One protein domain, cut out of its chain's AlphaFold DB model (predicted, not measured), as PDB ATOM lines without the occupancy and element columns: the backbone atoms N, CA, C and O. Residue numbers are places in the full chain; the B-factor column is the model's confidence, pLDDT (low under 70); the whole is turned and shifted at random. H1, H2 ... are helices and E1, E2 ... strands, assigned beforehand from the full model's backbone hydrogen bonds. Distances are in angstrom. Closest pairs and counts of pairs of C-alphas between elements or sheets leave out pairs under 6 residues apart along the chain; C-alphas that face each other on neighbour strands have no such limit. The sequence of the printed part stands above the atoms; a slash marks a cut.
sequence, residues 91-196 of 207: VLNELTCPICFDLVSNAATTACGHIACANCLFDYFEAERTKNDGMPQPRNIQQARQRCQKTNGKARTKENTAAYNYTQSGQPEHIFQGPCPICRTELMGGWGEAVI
ATOM      1  N   VAL A  91     140.791 122.566 178.328       61.19
ATOM      2  CA  VAL A  91     140.868 124.051 178.191       61.19
ATOM      3  C   VAL A  91     140.505 124.711 176.833       61.19
ATOM      4  O   VAL A  91     140.629 125.913 176.653       61.19
ATOM      5  N   LEU A  92     140.013 123.989 175.833       65.88
ATOM      6  CA  LEU A  92     139.710 124.491 174.494       65.88
ATOM      7  C   LEU A  92     138.456 125.367 174.500       65.88
ATOM      8  O   LEU A  92     138.373 126.306 173.719       65.88
ATOM      9  N   ASN A  93     137.526 125.119 175.427       61.69
ATOM     10  CA  ASN A  93     136.329 125.943 175.621       61.69
ATOM     11  C   ASN A  93     136.639 127.304 176.272       61.69
ATOM     12  O   ASN A  93     135.760 128.159 176.335       61.69
ATOM     13  N   GLU A  94     137.869 127.502 176.756       73.50
ATOM     14  CA  GLU A  94     138.377 128.784 177.260       73.50
ATOM     15  C   GLU A  94     139.198 129.528 176.195       73.50
ATOM     16  O   GLU A  94     139.526 130.704 176.363       73.50
ATOM     17  N   LEU A  95     139.514 128.869 175.074       83.50
ATOM     18  CA  LEU A  95     140.182 129.514 173.954       83.50
ATOM     19  C   LEU A  95     139.202 130.403 173.195       83.50
ATOM     20  O   LEU A  95     138.041 130.060 172.972       83.50
ATOM     21  N   THR A  96     139.713 131.537 172.730       89.31
ATOM     22  CA  THR A  96     138.991 132.418 171.816       89.31
ATOM     23  C   THR A  96     139.335 132.040 170.381       89.31
ATOM     24  O   THR A  96     140.498 131.912 170.002       89.31
ATOM     25  N   CYS A  97     138.313 131.826 169.561       88.56
ATOM     26  CA  CYS A  97     138.477 131.508 168.154       88.56
ATOM     27  C   CYS A  97     139.038 132.734 167.412       88.56
ATOM     28  O   CYS A  97     138.395 133.786 167.422       88.56
ATOM     29  N   PRO A  98     140.163 132.627 166.681       90.19
ATOM     30  CA  PRO A  98     140.766 133.767 165.978       90.19
ATOM     31  C   PRO A  98     139.941 134.256 164.771       90.19
ATOM     32  O   PRO A  98     140.242 135.297 164.186       90.19
ATOM     33  N   ILE A  99     138.902 133.509 164.377       88.12
ATOM     34  CA  ILE A  99     138.040 133.826 163.231       88.12
ATOM     35  C   ILE A  99     136.802 134.612 163.685       88.12
ATOM     36  O   ILE A  99     136.539 135.699 163.160       88.12
ATOM     37  N   CYS A 100     136.050 134.085 164.662       85.25
ATOM     38  CA  CYS A 100     134.828 134.719 165.171       85.25
ATOM     39  C   CYS A 100     135.027 135.570 166.437       85.25
ATOM     40  O   CYS A 100     134.135 136.354 166.751       85.25
ATOM     41  N   PHE A 101     136.183 135.480 167.107       89.19
ATOM     42  CA  PHE A 101     136.517 136.180 168.362       89.19
ATOM     43  C   PHE A 101     135.578 135.869 169.534       89.19
ATOM     44  O   PHE A 101     135.470 136.653 170.472       89.19
ATOM     45  N   ASP A 102     134.914 134.719 169.476       86.38
ATOM     46  CA  ASP A 102     134.106 134.158 170.558       86.38
ATOM     47  C   ASP A 102     134.788 132.888 171.090       86.38
ATOM     48  O   ASP A 102     135.790 132.437 170.524       86.38
ATOM     49  N   LEU A 103     134.263 132.301 172.162       86.50
ATOM     50  CA  LEU A 103     134.743 131.018 172.671       86.50
ATOM     51  C   LEU A 103     134.683 129.944 171.579       86.50
ATOM     52  O   LEU A 103     133.715 129.853 170.812       86.50
ATOM     53  N   VAL A 104     135.731 129.123 171.502       85.25
ATOM     54  CA  VAL A 104     135.783 128.023 170.541       85.25
ATOM     55  C   VAL A 104     134.658 127.034 170.851       85.25
ATOM     56  O   VAL A 104     134.573 126.472 171.940       85.25
ATOM     57  N   SER A 105     133.799 126.799 169.860       81.81
ATOM     58  CA  SER A 105     132.770 125.757 169.879       81.81
ATOM     59  C   SER A 105     133.099 124.710 168.821       81.81
ATOM     60  O   SER A 105     133.449 125.063 167.693       81.81
ATOM     61  N   ASN A 106     133.004 123.426 169.189       79.69
ATOM     62  CA  ASN A 106     133.418 122.294 168.349       79.69
ATOM     63  C   ASN A 106     134.829 122.518 167.788       79.69
ATOM     64  O   ASN A 106     135.007 122.770 166.596       79.69
ATOM     65  N   ALA A 107     135.818 122.515 168.683       86.56
ATOM     66  CA  ALA A 107     137.196 122.816 168.328       86.56
ATOM     67  C   ALA A 107     137.702 121.889 167.213       86.56
ATOM     68  O   ALA A 107     137.484 120.675 167.239       86.56
ATOM     69  N   ALA A 108     138.394 122.482 166.248       88.25
ATOM     70  CA  ALA A 108     139.135 121.780 165.219       88.25
ATOM     71  C   ALA A 108     140.505 122.439 165.052       88.25
ATOM     72  O   ALA A 108     140.652 123.654 165.220       88.25
ATOM     73  N   THR A 109     141.492 121.624 164.709       92.00
ATOM     74  CA  THR A 109     142.870 122.044 164.471       92.00
ATOM     75  C   THR A 109     143.191 121.878 162.999       92.00
ATOM     76  O   THR A 109     142.920 120.843 162.407       92.00
ATOM     77  N   THR A 110     143.774 122.893 162.385       93.25
ATOM     78  CA  THR A 110     144.340 122.773 161.032       93.25
ATOM     79  C   THR A 110     145.610 121.911 161.041       93.25
ATOM     80  O   THR A 110     146.276 121.845 162.070       93.25
ATOM     81  N   ALA A 111     146.025 121.313 159.918       93.19
ATOM     82  CA  ALA A 111     147.265 120.510 159.859       93.19
ATOM     83  C   ALA A 111     148.527 121.288 160.291       93.19
ATOM     84  O   ALA A 111     149.498 120.718 160.772       93.19
ATOM     85  N   CYS A 112     148.493 122.619 160.168       95.62
ATOM     86  CA  CYS A 112     149.543 123.520 160.648       95.62
ATOM     87  C   CYS A 112     149.462 123.861 162.153       95.62
ATOM     88  O   CYS A 112     150.237 124.686 162.629       95.62
ATOM     89  N   GLY A 113     148.531 123.267 162.906       93.62
ATOM     90  CA  GLY A 113     148.455 123.356 164.369       93.62
ATOM     91  C   GLY A 113     147.569 124.470 164.938       93.62
ATOM     92  O   GLY A 113     147.496 124.615 166.156       93.62
ATOM     93  N   HIS A 114     146.869 125.253 164.112       94.00
ATOM     94  CA  HIS A 114     146.015 126.338 164.614       94.00
ATOM     95  C   HIS A 114     144.596 125.873 164.921       94.00
ATOM     96  O   HIS A 114     143.987 125.180 164.103       94.00
ATOM     97  N   ILE A 115     144.070 126.324 166.062       92.38
ATOM     98  CA  ILE A 115     142.765 125.937 166.603       92.38
ATOM     99  C   ILE A 115     141.721 127.019 166.317       92.38
ATOM    100  O   ILE A 115     141.950 128.207 166.557       92.38
ATOM    101  N   ALA A 116     140.553 126.604 165.835       90.75
ATOM    102  CA  ALA A 116     139.379 127.453 165.655       90.75
ATOM    103  C   ALA A 116     138.090 126.615 165.759       90.75
ATOM    104  O   ALA A 116     138.135 125.392 165.902       90.75
ATOM    105  N   CYS A 117     136.923 127.260 165.686       87.88
ATOM    106  CA  CYS A 117     135.658 126.529 165.571       87.88
ATOM    107  C   CYS A 117     135.619 125.756 164.245       87.88
ATOM    108  O   CYS A 117     135.916 126.338 163.196       87.88
ATOM    109  N   ALA A 118     135.154 124.505 164.261       85.25
ATOM    110  CA  ALA A 118     134.994 123.689 163.054       85.25
ATOM    111  C   ALA A 118     134.157 124.400 161.972       85.25
ATOM    112  O   ALA A 118     134.578 124.493 160.822       85.25
ATOM    113  N   ASN A 119     133.029 125.005 162.363       83.94
ATOM    114  CA  ASN A 119     132.180 125.777 161.448       83.94
ATOM    115  C   ASN A 119     132.916 126.986 160.844       83.94
ATOM    116  O   ASN A 119     132.710 127.311 159.683       83.94
ATOM    117  N   CYS A 120     133.783 127.653 161.614       87.69
ATOM    118  CA  CYS A 120     134.529 128.811 161.118       87.69
ATOM    119  C   CYS A 120     135.594 128.417 160.091       87.69
ATOM    120  O   CYS A 120     135.812 129.167 159.142       87.69
ATOM    121  N   LEU A 121     136.256 127.271 160.277       88.19
ATOM    122  CA  LEU A 121     137.201 126.739 159.294       88.19
ATOM    123  C   LEU A 121     136.474 126.297 158.023       88.19
ATOM    124  O   LEU A 121     136.894 126.665 156.932       88.19
ATOM    125  N   PHE A 122     135.357 125.582 158.166       85.94
ATOM    126  CA  PHE A 122     134.540 125.155 157.032       85.94
ATOM    127  C   PHE A 122     134.071 126.342 156.179       85.94
ATOM    128  O   PHE A 122     134.360 126.390 154.985       85.94
ATOM    129  N   ASP A 123     133.439 127.343 156.804       84.25
ATOM    130  CA  ASP A 123     132.963 128.549 156.115       84.25
ATOM    131  C   ASP A 123     134.106 129.289 155.396       84.25
ATOM    132  O   ASP A 123     133.907 129.852 154.319       84.25
ATOM    133  N   TYR A 124     135.306 129.302 155.986       88.00
ATOM    134  CA  TYR A 124     136.482 129.924 155.383       88.00
ATOM    135  C   TYR A 124     136.942 129.187 154.119       88.00
ATOM    136  O   TYR A 124     137.133 129.824 153.088       88.00
ATOM    137  N   PHE A 125     137.100 127.864 154.163       86.12
ATOM    138  CA  PHE A 125     137.571 127.115 152.995       86.12
ATOM    139  C   PHE A 125     136.523 127.026 151.883       86.12
ATOM    140  O   PHE A 125     136.881 127.057 150.707       86.12
ATOM    141  N   GLU A 126     135.237 126.991 152.225       82.94
ATOM    142  CA  GLU A 126     134.162 127.117 151.235       82.94
ATOM    143  C   GLU A 126     134.208 128.498 150.555       82.94
ATOM    144  O   GLU A 126     134.017 128.644 149.342       82.94
ATOM    145  N   ALA A 127     134.558 129.528 151.332       80.25
ATOM    146  CA  ALA A 127     134.800 130.855 150.803       80.25
ATOM    147  C   ALA A 127     136.044 130.956 149.911       80.25
ATOM    148  O   ALA A 127     136.033 131.733 148.959       80.25
ATOM    149  N   GLU A 128     137.096 130.187 150.179       81.31
ATOM    150  CA  GLU A 128     138.266 130.108 149.297       81.31
ATOM    151  C   GLU A 128     137.961 129.342 148.001       81.31
ATOM    152  O   GLU A 128     138.336 129.807 146.926       81.31
ATOM    153  N   ARG A 129     137.216 128.230 148.053       78.94
ATOM    154  CA  ARG A 129     136.803 127.470 146.855       78.94
ATOM    155  C   ARG A 129     136.038 128.344 145.858       78.94
ATOM    156  O   ARG A 129     136.459 128.516 144.720       78.94
ATOM    157  N   THR A 130     134.994 129.019 146.330       75.06
ATOM    158  CA  THR A 130     134.158 129.896 145.489       75.06
ATOM    159  C   THR A 130     134.906 131.083 144.869       75.06
ATOM    160  O   THR A 130     134.512 131.549 143.799       75.06
ATOM    161  N   LYS A 131     135.993 131.571 145.491       70.62
ATOM    162  CA  LYS A 131     136.872 132.589 144.880       70.62
ATOM    163  C   LYS A 131     137.640 132.040 143.681       70.62
ATOM    164  O   LYS A 131     137.830 132.774 142.713       70.62
ATOM    165  N   ASN A 132     138.088 130.788 143.753       67.81
ATOM    166  CA  ASN A 132     138.834 130.134 142.678       67.81
ATOM    167  C   ASN A 132     137.923 129.764 141.495       67.81
ATOM    168  O   ASN A 132     138.358 129.834 140.350       67.81
ATOM    169  N   ASP A 133     136.643 129.492 141.753       68.00
ATOM    170  CA  ASP A 133     135.657 129.124 140.726       68.00
ATOM    171  C   ASP A 133     135.051 130.327 139.965       68.00
ATOM    172  O   ASP A 133     134.094 130.179 139.204       68.00
ATOM    173  N   GLY A 134     135.558 131.550 140.173       63.38
ATOM    174  CA  GLY A 134     135.049 132.760 139.509       63.38
ATOM    175  C   GLY A 134     133.644 133.196 139.956       63.38
ATOM    176  O   GLY A 134     133.043 134.079 139.336       63.38
ATOM    177  N   MET A 135     133.110 132.609 141.033       55.84
ATOM    178  CA  MET A 135     131.830 132.988 141.634       55.84
ATOM    179  C   MET A 135     131.959 134.307 142.421       55.84
ATOM    180  O   MET A 135     133.023 134.605 142.973       55.84
ATOM    181  N   PRO A 136     130.888 135.122 142.533       53.19
ATOM    182  CA  PRO A 136     130.927 136.331 143.348       53.19
ATOM    183  C   PRO A 136     131.243 135.968 144.803       53.19
ATOM    184  O   PRO A 136     130.556 135.153 145.416       53.19
ATOM    185  N   GLN A 137     132.304 136.580 145.335       51.00
ATOM    186  CA  GLN A 137     132.919 136.185 146.599       51.00
ATOM    187  C   GLN A 137     131.905 136.072 147.746       51.00
ATOM    188  O   GLN A 137     131.157 137.025 148.009       51.00
ATOM    189  N   PRO A 138     131.944 134.995 148.541       54.53
ATOM    190  CA  PRO A 138     131.417 135.066 149.881       54.53
ATOM    191  C   PRO A 138     132.249 136.064 150.684       54.53
ATOM    192  O   PRO A 138     133.474 136.162 150.619       54.53
ATOM    193  N   ARG A 139     131.483 136.870 151.401       54.41
ATOM    194  CA  ARG A 139     131.888 138.018 152.197       54.41
ATOM    195  C   ARG A 139     133.159 137.769 153.007       54.41
ATOM    196  O   ARG A 139     133.306 136.726 153.637       54.41
ATOM    197  N   ASN A 140     134.038 138.773 153.030       60.31
ATOM    198  CA  ASN A 140     135.319 138.705 153.728       60.31
ATOM    199  C   ASN A 140     135.148 138.297 155.208       60.31
ATOM    200  O   ASN A 140     134.081 138.462 155.806       60.31
ATOM    201  N   ILE A 141     136.228 137.820 155.832       60.66
ATOM    202  CA  ILE A 141     136.222 137.417 157.249       60.66
ATOM    203  C   ILE A 141     135.644 138.539 158.135       60.66
ATOM    204  O   ILE A 141     134.905 138.261 159.069       60.66
ATOM    205  N   GLN A 142     135.879 139.817 157.810       60.91
ATOM    206  CA  GLN A 142     135.312 140.959 158.541       60.91
ATOM    207  C   GLN A 142     133.781 141.097 158.424       60.91
ATOM    208  O   GLN A 142     133.122 141.549 159.355       60.91
ATOM    209  N   GLN A 143     133.186 140.704 157.311       62.38
ATOM    210  CA  GLN A 143     131.748 140.724 157.068       62.38
ATOM    211  C   GLN A 143     131.084 139.454 157.623       62.38
ATOM    212  O   GLN A 143     129.955 139.524 158.114       62.38
ATOM    213  N   ALA A 144     131.791 138.318 157.637       56.78
ATOM    214  CA  ALA A 144     131.406 137.153 158.433       56.78
ATOM    215  C   ALA A 144     131.390 137.498 159.938       56.78
ATOM    216  O   ALA A 144     130.408 137.189 160.618       56.78
ATOM    217  N   ARG A 145     132.391 138.258 160.429       59.22
ATOM    218  CA  ARG A 145     132.397 138.850 161.785       59.22
ATOM    219  C   ARG A 145     131.165 139.718 162.016       59.22
ATOM    220  O   ARG A 145     130.462 139.498 162.992       59.22
ATOM    221  N   GLN A 146     130.857 140.652 161.111       60.22
ATOM    222  CA  GLN A 146     129.662 141.497 161.239       60.22
ATOM    223  C   GLN A 146     128.380 140.661 161.290       60.22
ATOM    224  O   GLN A 146     127.476 140.995 162.045       60.22
ATOM    225  N   ARG A 147     128.282 139.556 160.538       55.56
ATOM    226  CA  ARG A 147     127.109 138.669 160.588       55.56
ATOM    227  C   ARG A 147     127.008 137.911 161.914       55.56
ATOM    228  O   ARG A 147     125.913 137.856 162.463       55.56
ATOM    229  N   CYS A 148     128.121 137.383 162.426       57.12
ATOM    230  CA  CYS A 148     128.189 136.714 163.729       57.12
ATOM    231  C   CYS A 148     127.843 137.681 164.877       57.12
ATOM    232  O   CYS A 148     127.023 137.355 165.730       57.12
ATOM    233  N   GLN A 149     128.363 138.912 164.818       57.25
ATOM    234  CA  GLN A 149     128.081 139.982 165.780       57.25
ATOM    235  C   GLN A 149     126.632 140.490 165.697       57.25
ATOM    236  O   GLN A 149     126.023 140.802 166.714       57.25
ATOM    237  N   LYS A 150     126.050 140.572 164.492       53.66
ATOM    238  CA  LYS A 150     124.675 141.069 164.290       53.66
ATOM    239  C   LYS A 150     123.620 140.039 164.699       53.66
ATOM    240  O   LYS A 150     122.521 140.422 165.088       53.66
ATOM    241  N   THR A 151     123.959 138.747 164.699       50.72
ATOM    242  CA  THR A 151     123.187 137.713 165.402       50.72
ATOM    243  C   THR A 151     123.545 137.704 166.890       50.72
ATOM    244  O   THR A 151     124.089 136.727 167.399       50.72
ATOM    245  N   ASN A 152     123.246 138.805 167.586       44.91
ATOM    246  CA  ASN A 152     123.370 138.911 169.040       44.91
ATOM    247  C   ASN A 152     122.740 137.677 169.725       44.91
ATOM    248  O   ASN A 152     121.554 137.394 169.553       44.91
ATOM    249  N   GLY A 153     123.543 136.933 170.490       48.28
ATOM    250  CA  GLY A 153     123.077 135.984 171.508       48.28
ATOM    251  C   GLY A 153     122.575 134.604 171.062       48.28
ATOM    252  O   GLY A 153     122.225 133.809 171.928       48.28
ATOM    253  N   LYS A 154     122.551 134.266 169.763       42.19
ATOM    254  CA  LYS A 154     122.065 132.942 169.290       42.19
ATOM    255  C   LYS A 154     123.139 132.030 168.685       42.19
ATOM    256  O   LYS A 154     122.811 131.044 168.035       42.19
ATOM    257  N   ALA A 155     124.420 132.315 168.911       48.12
ATOM    258  CA  ALA A 155     125.516 131.433 168.497       48.12
ATOM    259  C   ALA A 155     125.718 130.219 169.429       48.12
ATOM    260  O   ALA A 155     126.481 129.317 169.102       48.12
ATOM    261  N   ARG A 156     125.023 130.170 170.576       51.19
ATOM    262  CA  ARG A 156     125.340 129.234 171.665       51.19
ATOM    263  C   ARG A 156     124.864 127.790 171.454       51.19
ATOM    264  O   ARG A 156     125.272 126.913 172.202       51.19
ATOM    265  N   THR A 157     124.074 127.523 170.420       49.75
ATOM    266  CA  THR A 157     123.660 126.166 170.027       49.75
ATOM    267  C   THR A 157     123.359 126.128 168.532       49.75
ATOM    268  O   THR A 157     122.268 125.744 168.116       49.75
ATOM    269  N   LYS A 158     124.302 126.545 167.678       51.81
ATOM    270  CA  LYS A 158     124.300 125.915 166.357       51.81
ATOM    271  C   LYS A 158     124.758 124.491 166.623       51.81
ATOM    272  O   LYS A 158     125.943 124.272 166.875       51.81
ATOM    273  N   GLU A 159     123.803 123.559 166.641       56.75
ATOM    274  CA  GLU A 159     124.069 122.139 166.396       56.75
ATOM    275  C   GLU A 159     125.178 122.059 165.357       56.75
ATOM    276  O   GLU A 159     125.220 122.908 164.467       56.75
ATOM    277  N   ASN A 160     126.127 121.146 165.538       61.69
ATOM    278  CA  ASN A 160     127.369 121.081 164.782       61.69
ATOM    279  C   ASN A 160     127.090 120.795 163.294       61.69
ATOM    280  O   ASN A 160     127.382 119.716 162.819       61.69
ATOM    281  N   THR A 161     126.462 121.719 162.565       61.22
ATOM    282  CA  THR A 161     125.833 121.502 161.264       61.22
ATOM    283  C   THR A 161     126.888 121.122 160.247       61.22
ATOM    284  O   THR A 161     126.632 120.252 159.431       61.22
ATOM    285  N   ALA A 162     128.091 121.702 160.328       59.59
ATOM    286  CA  ALA A 162     129.187 121.326 159.446       59.59
ATOM    287  C   ALA A 162     129.657 119.889 159.715       59.59
ATOM    288  O   ALA A 162     129.757 119.108 158.775       59.59
ATOM    289  N   ALA A 163     129.869 119.499 160.978       59.12
ATOM    290  CA  ALA A 163     130.277 118.130 161.293       59.12
ATOM    291  C   ALA A 163     129.164 117.094 161.117       59.12
ATOM    292  O   ALA A 163     129.437 115.999 160.657       59.12
ATOM    293  N   TYR A 164     127.934 117.422 161.512       59.56
ATOM    294  CA  TYR A 164     126.755 116.559 161.468       59.56
ATOM    295  C   TYR A 164     126.298 116.339 160.030       59.56
ATOM    296  O   TYR A 164     126.060 115.202 159.636       59.56
ATOM    297  N   ASN A 165     126.233 117.400 159.216       56.91
ATOM    298  CA  ASN A 165     125.948 117.227 157.796       56.91
ATOM    299  C   ASN A 165     127.074 116.447 157.121       56.91
ATOM    300  O   ASN A 165     126.761 115.618 156.288       56.91
ATOM    301  N   TYR A 166     128.344 116.631 157.503       57.84
ATOM    302  CA  TYR A 166     129.459 115.851 156.954       57.84
ATOM    303  C   TYR A 166     129.416 114.364 157.351       57.84
ATOM    304  O   TYR A 166     129.559 113.497 156.489       57.84
ATOM    305  N   THR A 167     129.175 114.044 158.630       53.59
ATOM    306  CA  THR A 167     129.085 112.648 159.090       53.59
ATOM    307  C   THR A 167     127.851 111.928 158.546       53.59
ATOM    308  O   THR A 167     127.895 110.710 158.398       53.59
ATOM    309  N   GLN A 168     126.772 112.650 158.212       50.47
ATOM    310  CA  GLN A 168     125.560 112.065 157.626       50.47
ATOM    311  C   GLN A 168     125.482 112.120 156.094       50.47
ATOM    312  O   GLN A 168     124.787 111.291 155.511       50.47
ATOM    313  N   SER A 169     126.167 113.046 155.412       47.78
ATOM    314  CA  SER A 169     126.026 113.222 153.957       47.78
ATOM    315  C   SER A 169     126.727 112.150 153.128       47.78
ATOM    316  O   SER A 169     126.572 112.151 151.908       47.78
ATOM    317  N   GLY A 170     127.525 111.268 153.743       47.03
ATOM    318  CA  GLY A 170     128.279 110.246 153.014       47.03
ATOM    319  C   GLY A 170     129.183 110.847 151.931       47.03
ATOM    320  O   GLY A 170     129.366 110.231 150.886       47.03
ATOM    321  N   GLN A 171     129.689 112.070 152.151       51.66
ATOM    322  CA  GLN A 171     130.590 112.784 151.239       51.66
ATOM    323  C   GLN A 171     132.013 112.727 151.816       51.66
ATOM    324  O   GLN A 171     132.380 113.605 152.597       51.66
ATOM    325  N   PRO A 172     132.804 111.690 151.489       51.88
ATOM    326  CA  PRO A 172     134.103 111.425 152.111       51.88
ATOM    327  C   PRO A 172     135.228 112.394 151.707       51.88
ATOM    328  O   PRO A 172     136.300 112.336 152.296       51.88
ATOM    329  N   GLU A 173     135.012 113.291 150.738       60.12
ATOM    330  CA  GLU A 173     136.098 114.064 150.114       60.12
ATOM    331  C   GLU A 173     135.809 115.573 150.008       60.12
ATOM    332  O   GLU A 173     136.019 116.196 148.965       60.12
ATOM    333  N   HIS A 174     135.335 116.226 151.078       71.12
ATOM    334  CA  HIS A 174     135.437 117.695 151.104       71.12
ATOM    335  C   HIS A 174     136.910 118.083 151.274       71.12
ATOM    336  O   HIS A 174     137.446 118.046 152.375       71.12
ATOM    337  N   ILE A 175     137.575 118.388 150.158       84.06
ATOM    338  CA  ILE A 175     138.979 118.821 150.123       84.06
ATOM    339  C   ILE A 175     139.075 120.278 150.601       84.06
ATOM    340  O   ILE A 175     138.650 121.215 149.926       84.06
ATOM    341  N   PHE A 176     139.658 120.516 151.757       85.25
ATOM    342  CA  PHE A 176     140.090 121.849 152.133       85.25
ATOM    343  C   PHE A 176     141.338 122.184 151.325       85.25
ATOM    344  O   PHE A 176     142.382 121.570 151.522       85.25
ATOM    345  N   GLN A 177     141.217 123.126 150.392       87.38
ATOM    346  CA  GLN A 177     142.337 123.620 149.601       87.38
ATOM    347  C   GLN A 177     142.470 125.127 149.801       87.38
ATOM    348  O   GLN A 177     141.519 125.876 149.568       87.38
ATOM    349  N   GLY A 178     143.648 125.558 150.242       89.12
ATOM    350  CA  GLY A 178     144.005 126.967 150.364       89.12
ATOM    351  C   GLY A 178     144.788 127.296 151.637       89.12
ATOM    352  O   GLY A 178     145.046 126.423 152.475       89.12
ATOM    353  N   PRO A 179     145.148 128.575 151.822       92.62
ATOM    354  CA  PRO A 179     146.009 128.991 152.917       92.62
ATOM    355  C   PRO A 179     145.261 128.961 154.247       92.62
ATOM    356  O   PRO A 179     144.113 129.392 154.340       92.62
ATOM    357  N   CYS A 180     145.932 128.545 155.318       92.12
ATOM    358  CA  CYS A 180     145.411 128.635 156.677       92.12
ATOM    359  C   CYS A 180     144.980 130.079 157.012       92.12
ATOM    360  O   CYS A 180     145.782 131.005 156.841       92.12
ATOM    361  N   PRO A 181     143.780 130.303 157.584       89.69
ATOM    362  CA  PRO A 181     143.306 131.651 157.902       89.69
ATOM    363  C   PRO A 181     144.116 132.355 159.002       89.69
ATOM    364  O   PRO A 181     143.949 133.558 159.204       89.69
ATOM    365  N   ILE A 182     144.973 131.621 159.723       92.25
ATOM    366  CA  ILE A 182     145.786 132.142 160.827       92.25
ATOM    367  C   ILE A 182     147.233 132.397 160.386       92.25
ATOM    368  O   ILE A 182     147.708 133.525 160.482       92.25
ATOM    369  N   CYS A 183     147.933 131.378 159.878       92.00
ATOM    370  CA  CYS A 183     149.359 131.476 159.529       92.00
ATOM    371  C   CYS A 183     149.657 131.467 158.028       92.00
ATOM    372  O   CYS A 183     150.814 131.616 157.648       92.00
ATOM    373  N   ARG A 184     148.638 131.290 157.179       91.38
ATOM    374  CA  ARG A 184     148.758 131.186 155.715       91.38
ATOM    375  C   ARG A 184     149.577 130.006 155.187       91.38
ATOM    376  O   ARG A 184     149.883 129.983 154.005       91.38
ATOM    377  N   THR A 185     149.909 129.020 156.019       93.19
ATOM    378  CA  THR A 185     150.434 127.736 155.531       93.19
ATOM    379  C   THR A 185     149.423 127.118 154.573       93.19
ATOM    380  O   THR A 185     148.247 127.049 154.923       93.19
ATOM    381  N   GLU A 186     149.864 126.692 153.393       93.19
ATOM    382  CA  GLU A 186     148.998 126.009 152.430       93.19
ATOM    383  C   GLU A 186     148.526 124.673 153.001       93.19
ATOM    384  O   GLU A 186     149.326 123.874 153.495       93.19
ATOM    385  N   LEU A 187     147.215 124.460 152.965       91.00
ATOM    386  CA  LEU A 187     146.566 123.249 153.441       91.00
ATOM    387  C   LEU A 187     145.856 122.581 152.267       91.00
ATOM    388  O   LEU A 187     145.217 123.243 151.446       91.00
ATOM    389  N   MET A 188     145.992 121.262 152.204       89.75
ATOM    390  CA  MET A 188     145.347 120.401 151.224       89.75
ATOM    391  C   MET A 188     144.907 119.126 151.935       89.75
ATOM    392  O   MET A 188     145.647 118.614 152.773       89.75
ATOM    393  N   GLY A 189     143.711 118.638 151.619       88.56
ATOM    394  CA  GLY A 189     143.187 117.388 152.169       88.56
ATOM    395  C   GLY A 189     141.832 117.556 152.840       88.56
ATOM    396  O   GLY A 189     141.279 118.651 152.901       88.56
ATOM    397  N   GLY A 190     141.271 116.454 153.319       86.44
ATOM    398  CA  GLY A 190     139.929 116.434 153.896       86.44
ATOM    399  C   GLY A 190     139.871 116.727 155.393       86.44
ATOM    400  O   GLY A 190     140.821 117.209 156.024       86.44
ATOM    401  N   TRP A 191     138.736 116.372 155.991       83.94
ATOM    402  CA  TRP A 191     138.647 116.226 157.440       83.94
ATOM    403  C   TRP A 191     139.588 115.115 157.922       83.94
ATOM    404  O   TRP A 191     139.683 114.060 157.305       83.94
ATOM    405  N   GLY A 192     140.280 115.343 159.035       81.44
ATOM    406  CA  GLY A 192     141.300 114.440 159.574       81.44
ATOM    407  C   GLY A 192     142.691 114.609 158.954       81.44
ATOM    408  O   GLY A 192     143.661 114.178 159.570       81.44
ATOM    409  N   GLU A 193     142.807 115.284 157.806       85.62
ATOM    410  CA  GLU A 193     144.089 115.598 157.162       85.62
ATOM    411  C   GLU A 193     144.384 117.100 157.244       85.62
ATOM    412  O   GLU A 193     145.262 117.518 157.995       85.62
ATOM    413  N   ALA A 194     143.602 117.929 156.548       87.44
ATOM    414  CA  ALA A 194     143.775 119.380 156.544       87.44
ATOM    415  C   ALA A 194     143.108 120.059 157.748       87.44
ATOM    416  O   ALA A 194     143.642 121.028 158.299       87.44
ATOM    417  N   VAL A 195     141.941 119.552 158.158       88.69
ATOM    418  CA  VAL A 195     141.171 120.038 159.312       88.69
ATOM    419  C   VAL A 195     140.822 118.856 160.203       88.69
ATOM    420  O   VAL A 195     140.052 117.987 159.818       88.69
ATOM    421  N   ILE A 196     141.370 118.825 161.409       87.88
ATOM    422  CA  ILE A 196     141.281 117.719 162.359       87.88
ATOM    423  C   ILE A 196     140.297 118.105 163.471       87.88
ATOM    424  O   ILE A 196     140.615 118.968 164.297       87.88
TER     425      ILE A 196
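This is residues 91 to 196 of the 207 residues of the protein "RING-type domain-containing protein" of Wallemia mellicola (strain ATCC MYA-4683 / CBS 633.66) (UniProt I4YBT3). Two small two-stranded hairpins, E1 with E2 and E3 with E4, stand by the longest helix, H1: E1 packs at its beginning and E3 on its side. H3 packs crosswise near the beginning of H1, while H2 folds back near H1 with little contact. The printed part has 106 residues, in the order E1, E2, H1, H2, H3, E3, E4, with both sheets antiparallel; the class is mixed, helices and strands, with under half of the residues in named elements. The whole is compact and rounded, with a radius of gyration of the C-alphas of 13.4 A and spans of 33 by 31 by 29 A.

E3 is residues 176 to 179 and E4 residues 186 to 189, ending at C-alpha 189 (143.187, 117.388, 152.169). E1 is residues 107 to 110, beginning at C-alpha 107 (137.196, 122.816, 168.328), and E2 residues 115 to 117. H1, residues 118 to 132, is 21.7 A long; H2, residues 141 to 150, 14.0 A; H3, residues 161 to 168, 10.1 A.

In the hairpin E3 and E4, N 176 and O 189 are 2.7 A apart, within hydrogen-bond range. In the hairpin E1 and E2, N 108 and O 116 are 2.9 A apart, also within range. The closest C-alphas of H1 and E3, Phe 125 and Phe 176, are 5.9 A apart; those of E1 and H1, Ala 108 and Ala 118, 5.0 A. H1 touches H3 with residues 118 to 122 alone, about perpendicular at 88 degrees; the closest C-alphas, Asn 119 and Ala 162, are 5.7 A apart. H1 and H2 are close but not clearly touching, the closest C-alphas, Tyr 124 and Ile 141, 7.7 A apart. H2 and H3 are apart. Every O i to N i+4 pair is within hydrogen-bond range in H1, H2 and H3.

The two C-alphas farthest apart, Val 91 and Gly 134, are 40.1 A apart. The printed part has no cut, and no link is long. Mean pLDDT of the printed part is 73.8; residues 91 to 93 and 132 to 173 are under 70.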